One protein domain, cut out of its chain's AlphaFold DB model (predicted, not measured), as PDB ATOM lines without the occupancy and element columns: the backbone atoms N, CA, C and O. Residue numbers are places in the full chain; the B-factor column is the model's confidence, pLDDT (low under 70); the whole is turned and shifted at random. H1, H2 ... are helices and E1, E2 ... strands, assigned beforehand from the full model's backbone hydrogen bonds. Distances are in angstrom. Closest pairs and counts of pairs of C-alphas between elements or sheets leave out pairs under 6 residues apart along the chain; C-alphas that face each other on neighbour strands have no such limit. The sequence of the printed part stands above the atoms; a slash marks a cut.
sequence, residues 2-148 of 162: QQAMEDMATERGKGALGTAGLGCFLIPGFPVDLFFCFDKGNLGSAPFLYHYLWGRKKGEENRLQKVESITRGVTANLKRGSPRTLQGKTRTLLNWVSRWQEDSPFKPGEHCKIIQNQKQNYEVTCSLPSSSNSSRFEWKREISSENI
ATOM      1  N   GLN A   2      12.055 -34.881  25.687       47.12
ATOM      2  CA  GLN A   2      11.951 -33.531  25.117       47.12
ATOM      3  C   GLN A   2      11.962 -33.484  23.582       47.12
ATOM      4  O   GLN A   2      11.002 -32.997  23.010       47.12
ATOM      5  N   GLN A   3      12.928 -34.113  22.905       61.59
ATOM      6  CA  GLN A   3      12.975 -34.101  21.434       61.59
ATOM      7  C   GLN A   3      11.772 -34.774  20.749       61.59
ATOM      8  O   GLN A   3      11.323 -34.322  19.703       61.59
ATOM      9  N   ALA A   4      11.234 -35.857  21.314       60.47
ATOM     10  CA  ALA A   4      10.042 -36.495  20.758       60.47
ATOM     11  C   ALA A   4       8.788 -35.646  21.011       60.47
ATOM     12  O   ALA A   4       7.897 -35.609  20.171       60.47
ATOM     13  N   MET A   5       8.746 -34.920  22.134       57.97
ATOM     14  CA  MET A   5       7.723 -33.905  22.393       57.97
ATOM     15  C   MET A   5       7.862 -32.703  21.457       57.97
ATOM     16  O   MET A   5       6.854 -32.208  20.973       57.97
ATOM     17  N   GLU A   6       9.082 -32.290  21.118       59.97
ATOM     18  CA  GLU A   6       9.350 -31.261  20.111       59.97
ATOM     19  C   GLU A   6       8.981 -31.728  18.700       59.97
ATOM     20  O   GLU A   6       8.383 -30.962  17.955       59.97
ATOM     21  N   ASP A   7       9.256 -32.980  18.328       63.09
ATOM     22  CA  ASP A   7       8.804 -33.560  17.056       63.09
ATOM     23  C   ASP A   7       7.269 -33.612  16.998       63.09
ATOM     24  O   ASP A   7       6.686 -33.256  15.973       63.09
ATOM     25  N   MET A   8       6.608 -33.975  18.107       60.81
ATOM     26  CA  MET A   8       5.148 -33.902  18.243       60.81
ATOM     27  C   MET A   8       4.635 -32.463  18.129       60.81
ATOM     28  O   MET A   8       3.668 -32.228  17.414       60.81
ATOM     29  N   ALA A   9       5.285 -31.493  18.774       57.12
ATOM     30  CA  ALA A   9       4.930 -30.073  18.709       57.12
ATOM     31  C   ALA A   9       5.219 -29.448  17.329       57.12
ATOM     32  O   ALA A   9       4.489 -28.575  16.871       57.12
ATOM     33  N   THR A  10       6.239 -29.923  16.619       56.72
ATOM     34  CA  THR A  10       6.579 -29.461  15.267       56.72
ATOM     35  C   THR A  10       5.608 -30.034  14.238       56.72
ATOM     36  O   THR A  10       5.169 -29.330  13.330       56.72
ATOM     37  N   GLU A  11       5.213 -31.301  14.386       55.06
ATOM     38  CA  GLU A  11       4.171 -31.910  13.553       55.06
ATOM     39  C   GLU A  11       2.765 -31.397  13.906       55.06
ATOM     40  O   GLU A  11       1.929 -31.289  13.007       55.06
ATOM     41  N   ARG A  12       2.528 -30.965  15.157       52.72
ATOM     42  CA  ARG A  12       1.349 -30.177  15.563       52.72
ATOM     43  C   ARG A  12       1.182 -28.961  14.645       52.72
ATOM     44  O   ARG A  12       0.092 -28.720  14.136       52.72
ATOM     45  N   GLY A  13       2.280 -28.272  14.325       41.16
ATOM     46  CA  GLY A  13       2.297 -27.126  13.410       41.16
ATOM     47  C   GLY A  13       1.908 -27.429  11.954       41.16
ATOM     48  O   GLY A  13       1.672 -26.493  11.196       41.16
ATOM     49  N   LYS A  14       1.814 -28.703  11.545       37.44
ATOM     50  CA  LYS A  14       1.426 -29.101  10.178       37.44
ATOM     51  C   LYS A  14       0.013 -29.689  10.063       37.44
ATOM     52  O   LYS A  14      -0.407 -29.972   8.945       37.44
ATOM     53  N   GLY A  15      -0.732 -29.861  11.161       37.84
ATOM     54  CA  GLY A  15      -2.078 -30.456  11.085       37.84
ATOM     55  C   GLY A  15      -2.896 -30.555  12.378       37.84
ATOM     56  O   GLY A  15      -3.953 -31.185  12.367       37.84
ATOM     57  N   ALA A  16      -2.452 -29.969  13.490       42.34
ATOM     58  CA  ALA A  16      -3.244 -29.928  14.715       42.34
ATOM     59  C   ALA A  16      -4.153 -28.701  14.726       42.34
ATOM     60  O   ALA A  16      -3.691 -27.561  14.702       42.34
ATOM     61  N   LEU A  17      -5.454 -28.954  14.776       42.72
ATOM     62  CA  LEU A  17      -6.487 -27.926  14.872       42.72
ATOM     63  C   LEU A  17      -6.949 -27.720  16.330       42.72
ATOM     64  O   LEU A  17      -7.754 -26.830  16.591       42.72
ATOM     65  N   GLY A  18      -6.455 -28.524  17.284       48.72
ATOM     66  CA  GLY A  18      -6.914 -28.540  18.670       48.72
ATOM     67  C   GLY A  18      -6.128 -27.635  19.629       48.72
ATOM     68  O   GLY A  18      -4.894 -27.651  19.710       48.72
ATOM     69  N   THR A  19      -6.868 -26.877  20.441       54.22
ATOM     70  CA  THR A  19      -6.344 -26.089  21.574       54.22
ATOM     71  C   THR A  19      -6.170 -26.915  22.854       54.22
ATOM     72  O   THR A  19      -5.482 -26.473  23.767       54.22
ATOM     73  N   ALA A  20      -6.732 -28.129  22.915       65.00
ATOM     74  CA  ALA A  20      -6.836 -28.942  24.134       65.00
ATOM     75  C   ALA A  20      -5.584 -29.775  24.493       65.00
ATOM     76  O   ALA A  20      -5.630 -30.581  25.420       65.00
ATOM     77  N   GLY A  21      -4.474 -29.594  23.772       73.12
ATOM     78  CA  GLY A  21      -3.199 -30.251  24.070       73.12
ATOM     79  C   GLY A  21      -3.090 -31.697  23.572       73.12
ATOM     80  O   GLY A  21      -3.937 -32.200  22.833       73.12
ATOM     81  N   LEU A  22      -1.989 -32.354  23.945       76.44
ATOM     82  CA  LEU A  22      -1.701 -33.739  23.573       76.44
ATOM     83  C   LEU A  22      -2.138 -34.695  24.683       76.44
ATOM     84  O   LEU A  22      -1.956 -34.413  25.863       76.44
ATOM     85  N   GLY A  23      -2.661 -35.851  24.293       82.56
ATOM     86  CA  GLY A  23      -2.849 -36.998  25.172       82.56
ATOM     87  C   GLY A  23      -1.998 -38.157  24.680       82.56
ATOM     88  O   GLY A  23      -1.985 -38.441  23.484       82.56
ATOM     89  N   CYS A  24      -1.292 -38.831  25.581       83.50
ATOM     90  CA  CYS A  24      -0.515 -40.028  25.288       83.50
ATOM     91  C   CYS A  24      -0.914 -41.169  26.220       83.50
ATOM     92  O   CYS A  24      -1.207 -40.943  27.386       83.50
ATOM     93  N   PHE A  25      -0.896 -42.408  25.747       84.69
ATOM     94  CA  PHE A  25      -1.199 -43.568  26.579       84.69
ATOM     95  C   PHE A  25      -0.462 -44.818  26.116       84.69
ATOM     96  O   PHE A  25      -0.058 -44.968  24.959       84.69
ATOM     97  N   LEU A  26      -0.339 -45.740  27.064       81.69
ATOM     98  CA  LEU A  26      -0.003 -47.132  26.826       81.69
ATOM     99  C   LEU A  26      -1.309 -47.917  26.740       81.69
ATOM    100  O   LEU A  26      -2.224 -47.691  27.530       81.69
ATOM    101  N   ILE A  27      -1.409 -48.861  25.810       70.38
ATOM    102  CA  ILE A  27      -2.573 -49.747  25.790       70.38
ATOM    103  C   ILE A  27      -2.441 -50.733  26.957       70.38
ATOM    104  O   ILE A  27      -1.428 -51.429  27.040       70.38
ATOM    105  N   PRO A  28      -3.443 -50.858  27.843       61.41
ATOM    106  CA  PRO A  28      -3.398 -51.844  28.914       61.41
ATOM    107  C   PRO A  28      -3.157 -53.258  28.363       61.41
ATOM    108  O   PRO A  28      -3.818 -53.703  27.423       61.41
ATOM    109  N   GLY A  29      -2.168 -53.958  28.918       60.81
ATOM    110  CA  GLY A  29      -1.739 -55.275  28.440       60.81
ATOM    111  C   GLY A  29      -0.717 -55.251  27.297       60.81
ATOM    112  O   GLY A  29      -0.118 -56.296  27.040       60.81
ATOM    113  N   PHE A  30      -0.454 -54.099  26.661       60.69
ATOM    114  CA  PHE A  30       0.724 -53.921  25.808       60.69
ATOM    115  C   PHE A  30       2.008 -53.845  26.639       60.69
ATOM    116  O   PHE A  30       1.999 -53.337  27.761       60.69
ATOM    117  N   PRO A  31       3.126 -54.378  26.121       59.72
ATOM    118  CA  PRO A  31       4.430 -54.116  26.706       59.72
ATOM    119  C   PRO A  31       4.741 -52.617  26.708       59.72
ATOM    120  O   PRO A  31       4.244 -51.843  25.892       59.72
ATOM    121  N   VAL A  32       5.575 -52.231  27.670       66.19
ATOM    122  CA  VAL A  32       5.938 -50.851  28.037       66.19
ATOM    123  C   VAL A  32       6.744 -50.095  26.965       66.19
ATOM    124  O   VAL A  32       7.377 -49.085  27.259       66.19
ATOM    125  N   ASP A  33       6.792 -50.606  25.737       73.62
ATOM    126  CA  ASP A  33       7.614 -50.113  24.638       73.62
ATOM    127  C   ASP A  33       6.817 -49.436  23.515       73.62
ATOM    128  O   ASP A  33       7.451 -48.891  22.619       73.62
ATOM    129  N   LEU A  34       5.478 -49.390  23.546       80.88
ATOM    130  CA  LEU A  34       4.669 -48.696  22.530       80.88
ATOM    131  C   LEU A  34       3.689 -47.680  23.118       80.88
ATOM    132  O   LEU A  34       2.827 -48.038  23.914       80.88
ATOM    133  N   PHE A  35       3.760 -46.439  22.638       84.44
ATOM    134  CA  PHE A  35       2.968 -45.308  23.119       84.44
ATOM    135  C   PHE A  35       2.146 -44.710  21.982       84.44
ATOM    136  O   PHE A  35       2.687 -44.399  20.922       84.44
ATOM    137  N   PHE A  36       0.853 -44.513  22.213       85.56
ATOM    138  CA  PHE A  36      -0.023 -43.787  21.300       85.56
ATOM    139  C   PHE A  36      -0.191 -42.362  21.808       85.56
ATOM    140  O   PHE A  36      -0.511 -42.179  22.975       85.56
ATOM    141  N   CYS A  37      -0.005 -41.369  20.945       85.12
ATOM    142  CA  CYS A  37      -0.216 -39.957  21.250       85.12
ATOM    143  C   CYS A  37      -1.173 -39.329  20.237       85.12
ATOM    144  O   CYS A  37      -1.186 -39.727  19.076       85.12
ATOM    145  N   PHE A  38      -1.974 -38.352  20.645       83.38
ATOM    146  CA  PHE A  38      -2.964 -37.705  19.785       83.38
ATOM    147  C   PHE A  38      -3.311 -36.297  20.276       83.38
ATOM    148  O   PHE A  38      -3.054 -35.953  21.428       83.38
ATOM    149  N   ASP A  39      -3.902 -35.489  19.397       79.50
ATOM    150  CA  ASP A  39      -4.443 -34.173  19.749       79.50
ATOM    151  C   ASP A  39      -5.843 -34.341  20.353       79.50
ATOM    152  O   ASP A  39      -6.778 -34.777  19.675       79.50
ATOM    153  N   LYS A  40      -5.999 -33.986  21.633       75.00
ATOM    154  CA  LYS A  40      -7.279 -34.105  22.348       75.00
ATOM    155  C   LYS A  40      -8.359 -33.193  21.765       75.00
ATOM    156  O   LYS A  40      -9.540 -33.486  21.924       75.00
ATOM    157  N   GLY A  41      -7.970 -32.100  21.104       68.38
ATOM    158  CA  GLY A  41      -8.891 -31.123  20.527       68.38
ATOM    159  C   GLY A  41      -9.360 -31.468  19.114       68.38
ATOM    160  O   GLY A  41     -10.235 -30.782  18.595       68.38
ATOM    161  N   ASN A  42      -8.811 -32.517  18.493       70.19
ATOM    162  CA  ASN A  42      -9.178 -32.947  17.147       70.19
ATOM    163  C   ASN A  42      -9.618 -34.420  17.156       70.19
ATOM    164  O   ASN A  42      -8.851 -35.331  16.826       70.19
ATOM    165  N   LEU A  43     -10.863 -34.665  17.571       67.94
ATOM    166  CA  LEU A  43     -11.453 -36.005  17.561       67.94
ATOM    167  C   LEU A  43     -11.597 -36.502  16.116       67.94
ATOM    168  O   LEU A  43     -12.127 -35.804  15.256       67.94
ATOM    169  N   GLY A  44     -11.127 -37.720  15.852       67.50
ATOM    170  CA  GLY A  44     -10.992 -38.262  14.500       67.50
ATOM    171  C   GLY A  44      -9.610 -38.050  13.879       67.50
ATOM    172  O   GLY A  44      -9.361 -38.587  12.800       67.50
ATOM    173  N   SER A  45      -8.700 -37.336  14.556       70.69
ATOM    174  CA  SER A  45      -7.299 -37.255  14.141       70.69
ATOM    175  C   SER A  45      -6.610 -38.618  14.215       70.69
ATOM    176  O   SER A  45      -6.970 -39.505  15.001       70.69
ATOM    177  N   ALA A  46      -5.613 -38.789  13.352       82.38
ATOM    178  CA  ALA A  46      -4.802 -39.986  13.355       82.38
ATOM    179  C   ALA A  46      -3.805 -39.936  14.524       82.38
ATOM    180  O   ALA A  46      -3.097 -38.935  14.677       82.38
ATOM    181  N   PRO A  47      -3.725 -40.990  15.353       85.88
ATOM    182  CA  PRO A  47      -2.765 -41.025  16.435       85.88
ATOM    183  C   PRO A  47      -1.342 -41.215  15.897       85.88
ATOM    184  O   PRO A  47      -1.093 -41.894  14.898       85.88
ATOM    185  N   PHE A  48      -0.382 -40.673  16.630       87.00
ATOM    186  CA  PHE A  48       1.032 -40.970  16.492       87.00
ATOM    187  C   PHE A  48       1.367 -42.216  17.310       87.00
ATOM    188  O   PHE A  48       0.999 -42.308  18.479       87.00
ATOM    189  N   LEU A  49       2.101 -43.157  16.721       87.38
ATOM    190  CA  LEU A  49       2.642 -44.309  17.433       87.38
ATOM    191  C   LEU A  49       4.138 -44.108  17.658       87.38
ATOM    192  O   LEU A  49       4.873 -43.767  16.732       87.38
ATOM    193  N   TYR A  50       4.590 -44.366  18.875       86.12
ATOM    194  CA  TYR A  50       5.983 -44.278  19.278       86.12
ATOM    195  C   TYR A  50       6.465 -45.599  19.852       86.12
ATOM    196  O   TYR A  50       5.738 -46.260  20.584       86.12
ATOM    197  N   HIS A  51       7.715 -45.941  19.564       84.69
ATOM    198  CA  HIS A  51       8.421 -47.063  20.155       84.69
ATOM    199  C   HIS A  51       9.497 -46.567  21.126       84.69
ATOM    200  O   HIS A  51      10.347 -45.753  20.753       84.69
ATOM    201  N   TYR A  52       9.489 -47.066  22.359       80.38
ATOM    202  CA  TYR A  52      10.488 -46.760  23.374       80.38
ATOM    203  C   TYR A  52      11.624 -47.783  23.347       80.38
ATOM    204  O   TYR A  52      11.460 -48.968  23.629       80.38
ATOM    205  N   LEU A  53      12.816 -47.306  23.004       76.12
ATOM    206  CA  LEU A  53      14.040 -48.086  22.953       76.12
ATOM    207  C   LEU A  53      14.663 -48.181  24.348       76.12
ATOM    208  O   LEU A  53      15.334 -47.263  24.824       76.12
ATOM    209  N   TRP A  54      14.486 -49.338  24.982       67.50
ATOM    210  CA  TRP A  54      15.177 -49.693  26.217       67.50
ATOM    211  C   TRP A  54      16.660 -49.985  25.921       67.50
ATOM    212  O   TRP A  54      16.989 -50.951  25.233       67.50
ATOM    213  N   GLY A  55      17.583 -49.143  26.403       63.56
ATOM    214  CA  GLY A  55      19.023 -49.335  26.184       63.56
ATOM    215  C   GLY A  55      19.938 -48.319  26.883       63.56
ATOM    216  O   GLY A  55      19.532 -47.205  27.206       63.56
ATOM    217  N   ARG A  56      21.207 -48.712  27.098       47.75
ATOM    218  CA  ARG A  56      22.255 -47.966  27.837       47.75
ATOM    219  C   ARG A  56      23.072 -46.959  26.999       47.75
ATOM    220  O   ARG A  56      24.143 -46.546  27.436       47.75
ATOM    221  N   LYS A  57      22.651 -46.578  25.788       51.03
ATOM    222  CA  LYS A  57      23.420 -45.584  25.012       51.03
ATOM    223  C   LYS A  57      23.134 -44.166  25.522       51.03
ATOM    224  O   LYS A  57      21.977 -43.802  25.715       51.03
ATOM    225  N   LYS A  58      24.214 -43.413  25.773       44.28
ATOM    226  CA  LYS A  58      24.215 -42.009  26.214       44.28
ATOM    227  C   LYS A  58      23.382 -41.161  25.245       44.28
ATOM    228  O   LYS A  58      23.652 -41.180  24.048       44.28
ATOM    229  N   GLY A  59      22.380 -40.460  25.776       54.88
ATOM    230  CA  GLY A  59      21.450 -39.612  25.024       54.88
ATOM    231  C   GLY A  59      19.998 -40.037  25.239       54.88
ATOM    232  O   GLY A  59      19.441 -40.809  24.459       54.88
ATOM    233  N   GLU A  60      19.370 -39.542  26.307       55.81
ATOM    234  CA  GLU A  60      17.954 -39.797  26.636       55.81
ATOM    235  C   GLU A  60      16.969 -39.277  25.574       55.81
ATOM    236  O   GLU A  60      15.798 -39.670  25.536       55.81
ATOM    237  N   GLU A  61      17.444 -38.411  24.684       54.62
ATOM    238  CA  GLU A  61      16.659 -37.776  23.629       54.62
ATOM    239  C   GLU A  61      16.217 -38.750  22.532       54.62
ATOM    240  O   GLU A  61      15.153 -38.558  21.954       54.62
ATOM    241  N   ASN A  62      16.934 -39.862  22.331       61.69
ATOM    242  CA  ASN A  62      16.654 -40.826  21.258       61.69
ATOM    243  C   ASN A  62      15.888 -42.078  21.707       61.69
ATOM    244  O   ASN A  62      15.805 -43.052  20.955       61.69
ATOM    245  N   ARG A  63      15.336 -42.100  22.924       74.62
ATOM    246  CA  ARG A  63      14.629 -43.294  23.411       74.62
ATOM    247  C   ARG A  63      13.236 -43.449  22.820       74.62
ATOM    248  O   ARG A  63      12.835 -44.576  22.577       74.62
ATOM    249  N   LEU A  64      12.523 -42.357  22.563       78.69
ATOM    250  CA  LEU A  64      11.178 -42.407  21.993       78.69
ATOM    251  C   LEU A  64      11.259 -42.144  20.485       78.69
ATOM    252  O   LEU A  64      11.629 -41.050  20.072       78.69
ATOM    253  N   GLN A  65      10.950 -43.150  19.672       84.31
ATOM    254  CA  GLN A  65      11.072 -43.087  18.216       84.31
ATOM    255  C   GLN A  65       9.709 -43.223  17.558       84.31
ATOM    256  O   GLN A  65       8.994 -44.189  17.815       84.31
ATOM    257  N   LYS A  66       9.339 -42.266  16.701       86.62
ATOM    258  CA  LYS A  66       8.070 -42.328  15.970       86.62
ATOM    259  C   LYS A  66       8.088 -43.509  15.004       86.62
ATOM    260  O   LYS A  66       9.045 -43.675  14.252       86.62
ATOM    261  N   VAL A  67       7.023 -44.297  15.008       88.88
ATOM    262  CA  VAL A  67       6.790 -45.384  14.057       88.88
ATOM    263  C   VAL A  67       6.085 -44.804  12.835       88.88
ATOM    264  O   VAL A  67       4.971 -44.296  12.941       88.88
ATOM    265  N   GLU A  68       6.730 -44.871  11.674       91.38
ATOM    266  CA  GLU A  68       6.139 -44.418  10.407       91.38
ATOM    267  C   GLU A  68       5.297 -45.511   9.766       91.38
ATOM    268  O   GLU A  68       4.205 -45.263   9.259       91.38
ATOM    269  N   SER A  69       5.802 -46.740   9.816       92.00
ATOM    270  CA  SER A  69       5.098 -47.901   9.303       92.00
ATOM    271  C   SER A  69       5.494 -49.168  10.044       92.00
ATOM    272  O   SER A  69       6.534 -49.234  10.699       92.00
ATOM    273  N   ILE A  70       4.654 -50.188   9.932       90.25
ATOM    274  CA  ILE A  70       4.929 -51.536  10.400       90.25
ATOM    275  C   ILE A  70       4.709 -52.479   9.221       90.25
ATOM    276  O   ILE A  70       3.611 -52.551   8.664       90.25
ATOM    277  N   THR A  71       5.763 -53.188   8.829       88.75
ATOM    278  CA  THR A  71       5.713 -54.166   7.739       88.75
ATOM    279  C   THR A  71       5.304 -55.546   8.248       88.75
ATOM    280  O   THR A  71       5.255 -55.825   9.458       88.75
ATOM    281  N   ARG A  72       5.012 -56.438   7.297       81.00
ATOM    282  CA  ARG A  72       4.734 -57.850   7.558       81.00
ATOM    283  C   ARG A  72       5.857 -58.462   8.409       81.00
ATOM    284  O   ARG A  72       7.034 -58.197   8.205       81.00
ATOM    285  N   GLY A  73       5.482 -59.245   9.423       74.75
ATOM    286  CA  GLY A  73       6.428 -59.742  10.436       74.75
ATOM    287  C   GLY A  73       6.620 -58.819  11.647       74.75
ATOM    288  O   GLY A  73       7.396 -59.154  12.537       74.75
ATOM    289  N   VAL A  74       5.855 -57.723  11.729       82.44
ATOM    290  CA  VAL A  74       5.833 -56.773  12.853       82.44
ATOM    291  C   VAL A  74       7.180 -56.055  13.030       82.44
ATOM    292  O   VAL A  74       7.694 -55.898  14.136       82.44
ATOM    293  N   THR A  75       7.762 -55.608  11.915       89.19
ATOM    294  CA  THR A  75       8.944 -54.738  11.926       89.19
ATOM    295  C   THR A  75       8.499 -53.287  11.835       89.19
ATOM    296  O   THR A  75       7.910 -52.876  10.841       89.19
ATOM    297  N   ALA A  76       8.765 -52.518  12.887       89.19
ATOM    298  CA  ALA A  76       8.503 -51.091  12.945       89.19
ATOM    299  C   ALA A  76       9.628 -50.318  12.245       89.19
ATOM    300  O   ALA A  76      10.787 -50.365  12.668       89.19
ATOM    301  N   ASN A  77       9.275 -49.584  11.196       91.38
ATOM    302  CA  ASN A  77      10.142 -48.595  10.575       91.38
ATOM    303  C   ASN A  77      10.019 -47.293  11.363       91.38
ATOM    304  O   ASN A  77       8.927 -46.736  11.518       91.38
ATOM    305  N   LEU A  78      11.146 -46.853  11.910       89.12
ATOM    306  CA  LEU A  78      11.223 -45.679  12.763       89.12
ATOM    307  C   LEU A  78      11.587 -44.463  11.912       89.12
ATOM    308  O   LEU A  78      12.494 -44.553  11.089       89.12
ATOM    309  N   LYS A  79      10.945 -43.319  12.168       85.69
ATOM    310  CA  LYS A  79      11.247 -42.042  11.493       85.69
ATOM    311  C   LYS A  79      12.727 -41.678  11.597       85.69
ATOM    312  O   LYS A  79      13.296 -41.060  10.703       85.69
ATOM    313  N   ARG A  80      13.351 -42.038  12.720       79.62
ATOM    314  CA  ARG A  80      14.791 -41.916  12.928       79.62
ATOM    315  C   ARG A  80      15.340 -43.247  13.435       79.62
ATOM    316  O   ARG A  80      14.790 -43.865  14.345       79.62
ATOM    317  N   GLY A  81      16.466 -43.662  12.865       76.88
ATOM    318  CA  GLY A  81      17.163 -44.889  13.244       76.88
ATOM    319  C   GLY A  81      16.821 -46.095  12.373       76.88
ATOM    320  O   GLY A  81      16.160 -45.988  11.346       76.88
ATOM    321  N   SER A  82      17.345 -47.255  12.766       83.06
ATOM    322  CA  SER A  82      17.153 -48.498  12.024       83.06
ATOM    323  C   SER A  82      15.803 -49.154  12.341       83.06
ATOM    324  O   SER A  82      15.335 -49.049  13.482       83.06
ATOM    325  N   PRO A  83      15.202 -49.880  11.376       87.44
ATOM    326  CA  PRO A  83      14.005 -50.680  11.612       87.44
ATOM    327  C   PRO A  83      14.167 -51.635  12.797       87.44
ATOM    328  O   PRO A  83      15.255 -52.161  13.061       87.44
ATOM    329  N   ARG A  84      13.071 -51.871  13.522       86.19
ATOM    330  CA  ARG A  84      13.045 -52.725  14.714       86.19
ATOM    331  C   ARG A  84      11.967 -53.782  14.607       86.19
ATOM    332  O   ARG A  84      10.784 -53.475  14.545       86.19
ATOM    333  N   THR A  85      12.380 -55.041  14.651       86.81
ATOM    334  CA  THR A  85      11.449 -56.156  14.807       86.81
ATOM    335  C   THR A  85      10.879 -56.140  16.218       86.81
ATOM    336  O   THR A  85      11.626 -56.258  17.191       86.81
ATOM    337  N   LEU A  86       9.560 -55.998  16.328       83.19
ATOM    338  CA  LEU A  86       8.855 -56.070  17.600       83.19
ATOM    339  C   LEU A  86       8.810 -57.536  18.051       83.19
ATOM    340  O   LEU A  86       8.519 -58.439  17.264       83.19
ATOM    341  N   GLN A  87       9.133 -57.791  19.318       79.25
ATOM    342  CA  GLN A  87       9.277 -59.145  19.858       79.25
ATOM    343  C   GLN A  87       8.287 -59.415  20.996       79.25
ATOM    344  O   GLN A  87       7.614 -58.517  21.497       79.25
ATOM    345  N   GLY A  88       8.173 -60.686  21.392       79.81
ATOM    346  CA  GLY A  88       7.394 -61.104  22.557       79.81
ATOM    347  C   GLY A  88       5.929 -60.657  22.515       79.81
ATOM    348  O   GLY A  88       5.246 -60.808  21.501       79.81
ATOM    349  N   LYS A  89       5.450 -60.095  23.632       78.00
ATOM    350  CA  LYS A  89       4.055 -59.651  23.785       78.00
ATOM    351  C   LYS A  89       3.673 -58.557  22.782       78.00
ATOM    352  O   LYS A  89       2.529 -58.539  22.337       78.00
ATOM    353  N   THR A  90       4.619 -57.701  22.378       77.12
ATOM    354  CA  THR A  90       4.378 -56.606  21.424       77.12
ATOM    355  C   THR A  90       3.936 -57.188  20.089       77.12
ATOM    356  O   THR A  90       2.919 -56.787  19.525       77.12
ATOM    357  N   ARG A  91       4.655 -58.221  19.630       81.50
ATOM    358  CA  ARG A  91       4.342 -58.956  18.403       81.50
ATOM    359  C   ARG A  91       2.965 -59.609  18.462       81.50
ATOM    360  O   ARG A  91       2.208 -59.497  17.506       81.50
ATOM    361  N   THR A  92       2.631 -60.278  19.566       80.94
ATOM    362  CA  THR A  92       1.328 -60.947  19.725       80.94
ATOM    363  C   THR A  92       0.170 -59.953  19.674       80.94
ATOM    364  O   THR A  92      -0.843 -60.210  19.027       80.94
ATOM    365  N   LEU A  93       0.315 -58.794  20.315       78.06
ATOM    366  CA  LEU A  93      -0.748 -57.791  20.388       78.06
ATOM    367  C   LEU A  93      -0.923 -56.996  19.095       78.06
ATOM    368  O   LEU A  93      -2.030 -56.546  18.797       78.06
ATOM    369  N   LEU A  94       0.144 -56.890  18.305       82.00
ATOM    370  CA  LEU A  94       0.127 -56.351  16.949       82.00
ATOM    371  C   LEU A  94       0.011 -57.438  15.879       82.00
ATOM    372  O   LEU A  94       0.247 -57.166  14.706       82.00
ATOM    373  N   ASN A  95      -0.396 -58.662  16.229       81.19
ATOM    374  CA  ASN A  95      -0.535 -59.730  15.240       81.19
ATOM    375  C   ASN A  95      -1.563 -59.381  14.150       81.19
ATOM    376  O   ASN A  95      -1.455 -59.835  13.022       81.19
ATOM    377  N   TRP A  96      -2.534 -58.515  14.440       82.31
ATOM    378  CA  TRP A  96      -3.460 -58.010  13.426       82.31
ATOM    379  C   TRP A  96      -2.757 -57.211  12.314       82.31
ATOM    380  O   TRP A  96      -3.225 -57.216  11.176       82.31
ATOM    381  N   VAL A  97      -1.606 -56.593  12.606       85.81
ATOM    382  CA  VAL A  97      -0.779 -55.887  11.621       85.81
ATOM    383  C   VAL A  97      -0.159 -56.860  10.615       85.81
ATOM    384  O   VAL A  97       0.103 -56.480   9.480       85.81
ATOM    385  N   SER A  98      -0.008 -58.145  10.960       81.62
ATOM    386  CA  SER A  98       0.542 -59.155  10.044       81.62
ATOM    387  C   SER A  98      -0.320 -59.400   8.799       81.62
ATOM    388  O   SER A  98       0.104 -60.141   7.913       81.62
ATOM    389  N   ARG A  99      -1.540 -58.849   8.758       83.25
ATOM    390  CA  ARG A  99      -2.442 -58.896   7.601       83.25
ATOM    391  C   ARG A  99      -2.048 -57.910   6.503       83.25
ATOM    392  O   ARG A  99      -2.464 -58.097   5.365       83.25
ATOM    393  N   TRP A 100      -1.285 -56.875   6.845       86.12
ATOM    394  CA  TRP A 100      -0.742 -55.920   5.884       86.12
ATOM    395  C   TRP A 100       0.408 -56.553   5.101       86.12
ATOM    396  O   TRP A 100       1.159 -57.380   5.630       86.12
ATOM    397  N   GLN A 101       0.516 -56.186   3.828       84.75
ATOM    398  CA  GLN A 101       1.560 -56.690   2.941       84.75
ATOM    399  C   GLN A 101       2.824 -55.827   3.059       84.75
ATOM    400  O   GLN A 101       2.818 -54.771   3.690       84.75
ATOM    401  N   GLU A 102       3.942 -56.289   2.503       84.00
ATOM    402  CA  GLU A 102       5.198 -55.524   2.548       84.00
ATOM    403  C   GLU A 102       5.165 -54.284   1.647       84.00
ATOM    404  O   GLU A 102       5.691 -53.240   2.025       84.00
ATOM    405  N   ASP A 103       4.505 -54.384   0.493       86.75
ATOM    406  CA  ASP A 103       4.293 -53.312  -0.484       86.75
ATOM    407  C   ASP A 103       3.204 -52.311  -0.057       86.75
ATOM    408  O   ASP A 103       3.204 -51.159  -0.490       86.75
ATOM    409  N   SER A 104       2.311 -52.723   0.844       88.12
ATOM    410  CA  SER A 104       1.313 -51.871   1.493       88.12
ATOM    411  C   SER A 104       1.404 -52.039   3.012       88.12
ATOM    412  O   SER A 104       0.614 -52.781   3.604       88.12
ATOM    413  N   PRO A 105       2.403 -51.412   3.665       91.44
ATOM    414  CA  PRO A 105       2.610 -51.574   5.093       91.44
ATOM    415  C   PRO A 105       1.560 -50.807   5.893       91.44
ATOM    416  O   PRO A 105       0.987 -49.807   5.453       91.44
ATOM    417  N   PHE A 106       1.354 -51.238   7.132       91.12
ATOM    418  CA  PHE A 106       0.483 -50.524   8.047       91.12
ATOM    419  C   PHE A 106       1.121 -49.204   8.474       91.12
ATOM    420  O   PHE A 106       2.229 -49.199   9.006       91.12
ATOM    421  N   LYS A 107       0.404 -48.093   8.319       91.31
ATOM    422  CA  LYS A 107       0.825 -46.772   8.775       91.31
ATOM    423  C   LYS A 107      -0.172 -46.240   9.809       91.31
ATOM    424  O   LYS A 107      -1.320 -45.975   9.449       91.31
ATOM    425  N   PRO A 108       0.236 -46.035  11.072       88.50
ATOM    426  CA  PRO A 108      -0.660 -45.550  12.126       88.50
ATOM    427  C   PRO A 108      -1.382 -44.246  11.760       88.50
ATOM    428  O   PRO A 108      -2.579 -44.122  11.997       88.50
ATOM    429  N   GLY A 109      -0.669 -43.317  11.112       86.25
ATOM    430  CA  GLY A 109      -1.195 -42.011  10.709       86.25
ATOM    431  C   GLY A 109      -2.222 -42.040   9.567       86.25
ATOM    432  O   GLY A 109      -2.953 -41.074   9.391       86.25
ATOM    433  N   GLU A 110      -2.286 -43.120   8.789       87.88
ATOM    434  CA  GLU A 110      -3.234 -43.257   7.667       87.88
ATOM    435  C   GLU A 110      -4.365 -44.236   8.004       87.88
ATOM    436  O   GLU A 110      -5.471 -44.138   7.477       87.88
ATOM    437  N   HIS A 111      -4.089 -45.203   8.880       90.12
ATOM    438  CA  HIS A 111      -4.968 -46.346   9.104       90.12
ATOM    439  C   HIS A 111      -5.617 -46.354  10.481       90.12
ATOM    440  O   HIS A 111      -6.476 -47.196  10.716       90.12
ATOM    441  N   CYS A 112      -5.248 -45.451  11.390       88.38
ATOM    442  CA  CYS A 112      -5.899 -45.333  12.687       88.38
ATOM    443  C   CYS A 112      -6.578 -43.983  12.872       88.38
ATOM    444  O   CYS A 112      -6.170 -42.966  12.321       88.38
ATOM    445  N   LYS A 113      -7.589 -43.988  13.732       89.12
ATOM    446  CA  LYS A 113      -8.250 -42.804  14.268       89.12
ATOM    447  C   LYS A 113      -8.497 -42.998  15.752       89.12
ATOM    448  O   LYS A 113      -8.676 -44.130  16.210       89.12
ATOM    449  N   ILE A 114      -8.550 -41.895  16.479       87.81
ATOM    450  CA  ILE A 114      -8.987 -41.884  17.870       87.81
ATOM    451  C   ILE A 114     -10.208 -40.988  18.023       87.81
ATOM    452  O   ILE A 114     -10.260 -39.881  17.487       87.81
ATOM    453  N   ILE A 115     -11.215 -41.486  18.727       89.31
ATOM    454  CA  ILE A 115     -12.439 -40.745  19.032       89.31
ATOM    455  C   ILE A 115     -12.706 -40.795  20.528       89.31
ATOM    456  O   ILE A 115     -12.304 -41.743  21.197       89.31
ATOM    457  N   GLN A 116     -13.395 -39.788  21.049       88.19
ATOM    458  CA  GLN A 116     -13.899 -39.818  22.414       88.19
ATOM    459  C   GLN A 116     -15.326 -40.369  22.402       88.19
ATOM    460  O   GLN A 116     -16.147 -39.965  21.577       88.19
ATOM    461  N   ASN A 117     -15.612 -41.320  23.284       85.12
ATOM    462  CA  ASN A 117     -16.936 -41.903  23.433       85.12
ATOM    463  C   ASN A 117     -17.804 -41.085  24.407       85.12
ATOM    464  O   ASN A 117     -17.345 -40.145  25.058       85.12
ATOM    465  N   GLN A 118     -19.079 -41.462  24.530       82.56
ATOM    466  CA  GLN A 118     -20.053 -40.763  25.383       82.56
ATOM    467  C   GLN A 118     -19.686 -40.762  26.877       82.56
ATOM    468  O   GLN A 118     -20.171 -39.918  27.622       82.56
ATOM    469  N   LYS A 119     -18.823 -41.687  27.318       85.38
ATOM    470  CA  LYS A 119     -18.333 -41.791  28.700       85.38
ATOM    471  C   LYS A 119     -17.027 -41.021  28.922       85.38
ATOM    472  O   LYS A 119     -16.365 -41.239  29.926       85.38
ATOM    473  N   GLN A 120     -16.636 -40.165  27.975       84.50
ATOM    474  CA  GLN A 120     -15.364 -39.438  27.958       84.50
ATOM    475  C   GLN A 120     -14.100 -40.310  27.855       84.50
ATOM    476  O   GLN A 120     -12.995 -39.767  27.884       84.50
ATOM    477  N   ASN A 121     -14.237 -41.621  27.645       89.12
ATOM    478  CA  ASN A 121     -13.119 -42.506  27.323       89.12
ATOM    479  C   ASN A 121     -12.743 -42.371  25.846       89.12
ATOM    480  O   ASN A 121     -13.527 -41.884  25.030       89.12
ATOM    481  N   TYR A 122     -11.559 -42.850  25.483       88.12
ATOM    482  CA  TYR A 122     -11.073 -42.815  24.110       88.12
ATOM    483  C   TYR A 122     -11.162 -44.194  23.458       88.12
ATOM    484  O   TYR A 122     -10.875 -45.206  24.087       88.12
ATOM    485  N   GLU A 123     -11.527 -44.249  22.182       90.56
ATOM    486  CA  GLU A 123     -11.472 -45.462  21.369       90.56
ATOM    487  C   GLU A 123     -10.488 -45.260  20.219       90.56
ATOM    488  O   GLU A 123     -10.672 -44.385  19.370       90.56
ATOM    489  N   VAL A 124      -9.456 -46.104  20.170       88.00
ATOM    490  CA  VAL A 124      -8.589 -46.234  18.999       88.00
ATOM    491  C   VAL A 124      -9.214 -47.246  18.064       88.00
ATOM    492  O   VAL A 124      -9.437 -48.394  18.447       88.00
ATOM    493  N   THR A 125      -9.435 -46.837  16.823       90.12
ATOM    494  CA  THR A 125      -9.854 -47.725  15.743       90.12
ATOM    495  C   THR A 125      -8.787 -47.723  14.665       90.12
ATOM    496  O   THR A 125      -8.462 -46.661  14.141       90.12
ATOM    497  N   CYS A 126      -8.283 -48.899  14.303       88.12
ATOM    498  CA  CYS A 126      -7.382 -49.075  13.170       88.12
ATOM    499  C   CYS A 126      -8.025 -49.973  12.112       88.12
ATOM    500  O   CYS A 126      -8.550 -51.045  12.424       88.12
ATOM    501  N   SER A 127      -7.988 -49.534  10.857       87.44
ATOM    502  CA  SER A 127      -8.450 -50.320   9.723       87.44
ATOM    503  C   SER A 127      -7.519 -51.506   9.475       87.44
ATOM    504  O   SER A 127      -6.315 -51.470   9.746       87.44
ATOM    505  N   LEU A 128      -8.097 -52.588   8.966       83.69
ATOM    506  CA  LEU A 128      -7.361 -53.705   8.389       83.69
ATOM    507  C   LEU A 128      -7.424 -53.601   6.864       83.69
ATOM    508  O   LEU A 128      -8.359 -52.988   6.338       83.69
ATOM    509  N   PRO A 129      -6.452 -54.184   6.141       81.38
ATOM    510  CA  PRO A 129      -6.482 -54.159   4.689       81.38
ATOM    511  C   PRO A 129      -7.762 -54.852   4.214       81.38
ATOM    512  O   PRO A 129      -8.104 -55.941   4.683       81.38
ATOM    513  N   SER A 130      -8.497 -54.194   3.318       65.88
ATOM    514  CA  SER A 130      -9.753 -54.714   2.783       65.88
ATOM    515  C   SER A 130      -9.484 -55.969   1.957       65.88
ATOM    516  O   SER A 130      -9.040 -55.880   0.816       65.88
ATOM    517  N   SER A 131      -9.782 -57.149   2.502       54.66
ATOM    518  CA  SER A 131     -10.023 -58.319   1.659       54.66
ATOM    519  C   SER A 131     -11.376 -58.127   0.981       54.66
ATOM    520  O   SER A 131     -12.362 -57.816   1.644       54.66
ATOM    521  N   SER A 132     -11.392 -58.306  -0.331       48.59
ATOM    522  CA  SER A 132     -12.407 -57.950  -1.329       48.59
ATOM    523  C   SER A 132     -13.898 -58.252  -1.078       48.59
ATOM    524  O   SER A 132     -14.653 -58.022  -2.008       48.59
ATOM    525  N   ASN A 133     -14.387 -58.718   0.082       46.62
ATOM    526  CA  ASN A 133     -15.809 -59.079   0.231       46.62
ATOM    527  C   ASN A 133     -16.412 -59.116   1.655       46.62
ATOM    528  O   ASN A 133     -17.393 -59.820   1.883       46.62
ATOM    529  N   SER A 134     -15.917 -58.363   2.637       44.47
ATOM    530  CA  SER A 134     -16.632 -58.284   3.923       44.47
ATOM    531  C   SER A 134     -16.491 -56.929   4.591       44.47
ATOM    532  O   SER A 134     -15.468 -56.262   4.443       44.47
ATOM    533  N   SER A 135     -17.526 -56.545   5.337       48.75
ATOM    534  CA  SER A 135     -17.544 -55.415   6.267       48.75
ATOM    535  C   SER A 135     -16.174 -55.186   6.916       48.75
ATOM    536  O   SER A 135     -15.526 -56.127   7.375       48.75
ATOM    537  N   ARG A 136     -15.722 -53.924   6.894       56.62
ATOM    538  CA  ARG A 136     -14.409 -53.464   7.374       56.62
ATOM    539  C   ARG A 136     -14.063 -54.135   8.703       56.62
ATOM    540  O   ARG A 136     -14.625 -53.786   9.737       56.62
ATOM    541  N   PHE A 137     -13.143 -55.097   8.680       71.88
ATOM    542  CA  PHE A 137     -12.569 -55.611   9.912       71.88
ATOM    543  C   PHE A 137     -11.745 -54.474  10.523       71.88
ATOM    544  O   PHE A 137     -10.779 -54.000   9.928       71.88
ATOM    545  N   GLU A 138     -12.160 -54.003  11.690       85.62
ATOM    546  CA  GLU A 138     -11.476 -52.950  12.434       85.62
ATOM    547  C   GLU A 138     -10.885 -53.556  13.702       85.62
ATOM    548  O   GLU A 138     -11.530 -54.345  14.397       85.62
ATOM    549  N   TRP A 139      -9.653 -53.179  14.020       87.19
ATOM    550  CA  TRP A 139      -9.110 -53.409  15.348       87.19
ATOM    551  C   TRP A 139      -9.488 -52.224  16.235       87.19
ATOM    552  O   TRP A 139      -9.231 -51.077  15.870       87.19
ATOM    553  N   LYS A 140     -10.115 -52.502  17.384       88.81
ATOM    554  CA  LYS A 140     -10.595 -51.480  18.322       88.81
ATOM    555  C   LYS A 140     -10.063 -51.704  19.724       88.81
ATOM    556  O   LYS A 140     -10.000 -52.845  20.201       88.81
ATOM    557  N   ARG A 141      -9.719 -50.609  20.398       87.56
ATOM    558  CA  ARG A 141      -9.364 -50.591  21.819       87.56
ATOM    559  C   ARG A 141      -9.945 -49.364  22.497       87.56
ATOM    560  O   ARG A 141      -9.650 -48.244  22.092       87.56
ATOM    561  N   GLU A 142     -10.721 -49.606  23.548       90.19
ATOM    562  CA  GLU A 142     -11.145 -48.569  24.483       90.19
ATOM    563  C   GLU A 142     -10.043 -48.314  25.517       90.19
ATOM    564  O   GLU A 142      -9.395 -49.246  26.002       90.19
ATOM    565  N   ILE A 143      -9.842 -47.041  25.838       88.56
ATOM    566  CA  ILE A 143      -8.830 -46.512  26.740       88.56
ATOM    567  C   ILE A 143      -9.539 -45.552  27.696       88.56
ATOM    568  O   ILE A 143     -10.101 -44.544  27.265       88.56
ATOM    569  N   SER A 144      -9.515 -45.865  28.994       88.62
ATOM    570  CA  SER A 144     -10.015 -44.945  30.025       88.62
ATOM    571  C   SER A 144      -9.283 -43.605  29.942       88.62
ATOM    572  O   SER A 144      -8.065 -43.587  29.743       88.62
ATOM    573  N   SER A 145     -10.008 -42.499  30.124       86.06
ATOM    574  CA  SER A 145      -9.421 -41.154  30.211       86.06
ATOM    575  C   SER A 145      -8.348 -41.056  31.303       86.06
ATOM    576  O   SER A 145      -7.364 -40.346  31.127       86.06
ATOM    577  N   GLU A 146      -8.475 -41.843  32.372       86.50
ATOM    578  CA  GLU A 146      -7.507 -41.944  33.474       86.50
ATOM    579  C   GLU A 146      -6.146 -42.519  33.044       86.50
ATOM    580  O   GLU A 146      -5.138 -42.292  33.705       86.50
ATOM    581  N   ASN A 147      -6.098 -43.257  31.928       85.19
ATOM    582  CA  ASN A 147      -4.854 -43.802  31.374       85.19
ATOM    583  C   ASN A 147      -4.178 -42.845  30.378       85.19
ATOM    584  O   ASN A 147      -3.137 -43.190  29.813       85.19
ATOM    585  N   ILE A 148      -4.774 -41.675  30.127       82.94
ATOM    586  CA  ILE A 148      -4.196 -40.644  29.270       82.94
ATOM    587  C   ILE A 148      -3.275 -39.761  30.107       82.94
ATOM    588  O   ILE A 148      -3.700 -39.093  31.045       82.94
TER     589      ILE A 148
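Overview. This is residues 2 to 148 of the 162 residues of an uncharacterized protein of Mycoplasma wenyonii (strain Massachusetts) (UniProt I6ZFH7). A strongly twisted wall of five strands, E1 to E5, has helix H1 over one face; a smaller three-stranded sheet, E6 to E8, stands beside it on the side away from H1, coming near it at E2 and E6. Short helix H4 sits in between the two sheets, H3 bridges them farther along, and two loops, residues 53 to 63 and 128 to 137, reach out at opposite ends. The 147 printed residues run H1, E1 to E5, H2, H3, H4, E6 to E8; both sheets are antiparallel, in chain order. The class is mixed, with under half of the residues in named elements. The whole is compact, with a radius of gyration of the C-alphas of 15.2 A and spans of 49 by 35 by 29 A.

Arrangement. The larger sheet is a meander, each strand the antiparallel neighbour of the one before: E1, residues 22 to 26, E2, 34 to 39, E3, 48 to 52, E4, 64 to 71, and E5, 75 to 78. Within hydrogen-bond range are N 25 and O 36 at 2.8 A, N 37 and O 48 at 2.8 A, N 51 and O 65 at 2.8 A, and N 77 and O 69 at 2.8 A. E4 bends by 67 degrees at residue 68, and its pairing is staggered: 64 to 66 with E3, 67 to 71 with E5. H1, residues 2 to 12, is on this sheet, two layers with the helix on one face, at a height over the sheet of 7.5 A; it lies over E2 and runs slantwise to the strands, its line and that of E2 standing at 45 degrees on the local plane. E6, residues 112 to 116, E7, 122 to 127, and E8, 138 to 143, form a second meander, with N 113 and O 125 at 2.8 A and N 143 and O 122 at 2.7 A. The closest C-alphas of E2 and E6, Phe 38 and Ile 114, are 7.6 A apart. H4, residues 108 to 111, and H3, 95 to 99, each only graze both sheets; H2, 88 to 93, is on neither. Every O i to N i+4 pair is within range in H1 and H2; H3 has 0 of 1, but 2 of 2 O i to N i+3 pairs, and H4 is too short for an i+4 pair.

Along the chain. H1 begins at C-alpha 2 (11.951, -33.531, 25.117) and is 14.7 A long. E4, the longest strand by residues, measures 19.3 A, and E2 17.4 A. E8 ends at C-alpha 143 (-8.830, -46.512, 26.740).

Size, cuts and confidence. The farthest C-alphas, Lys 58 and Asn 133, are 50.7 A apart. The printed part has no cut, and E3 to E4 is the long link. Mean pLDDT of the printed part is 75.8; 43 residues are under 70, among them 2 to 20, 54 to 62 and 130 to 136.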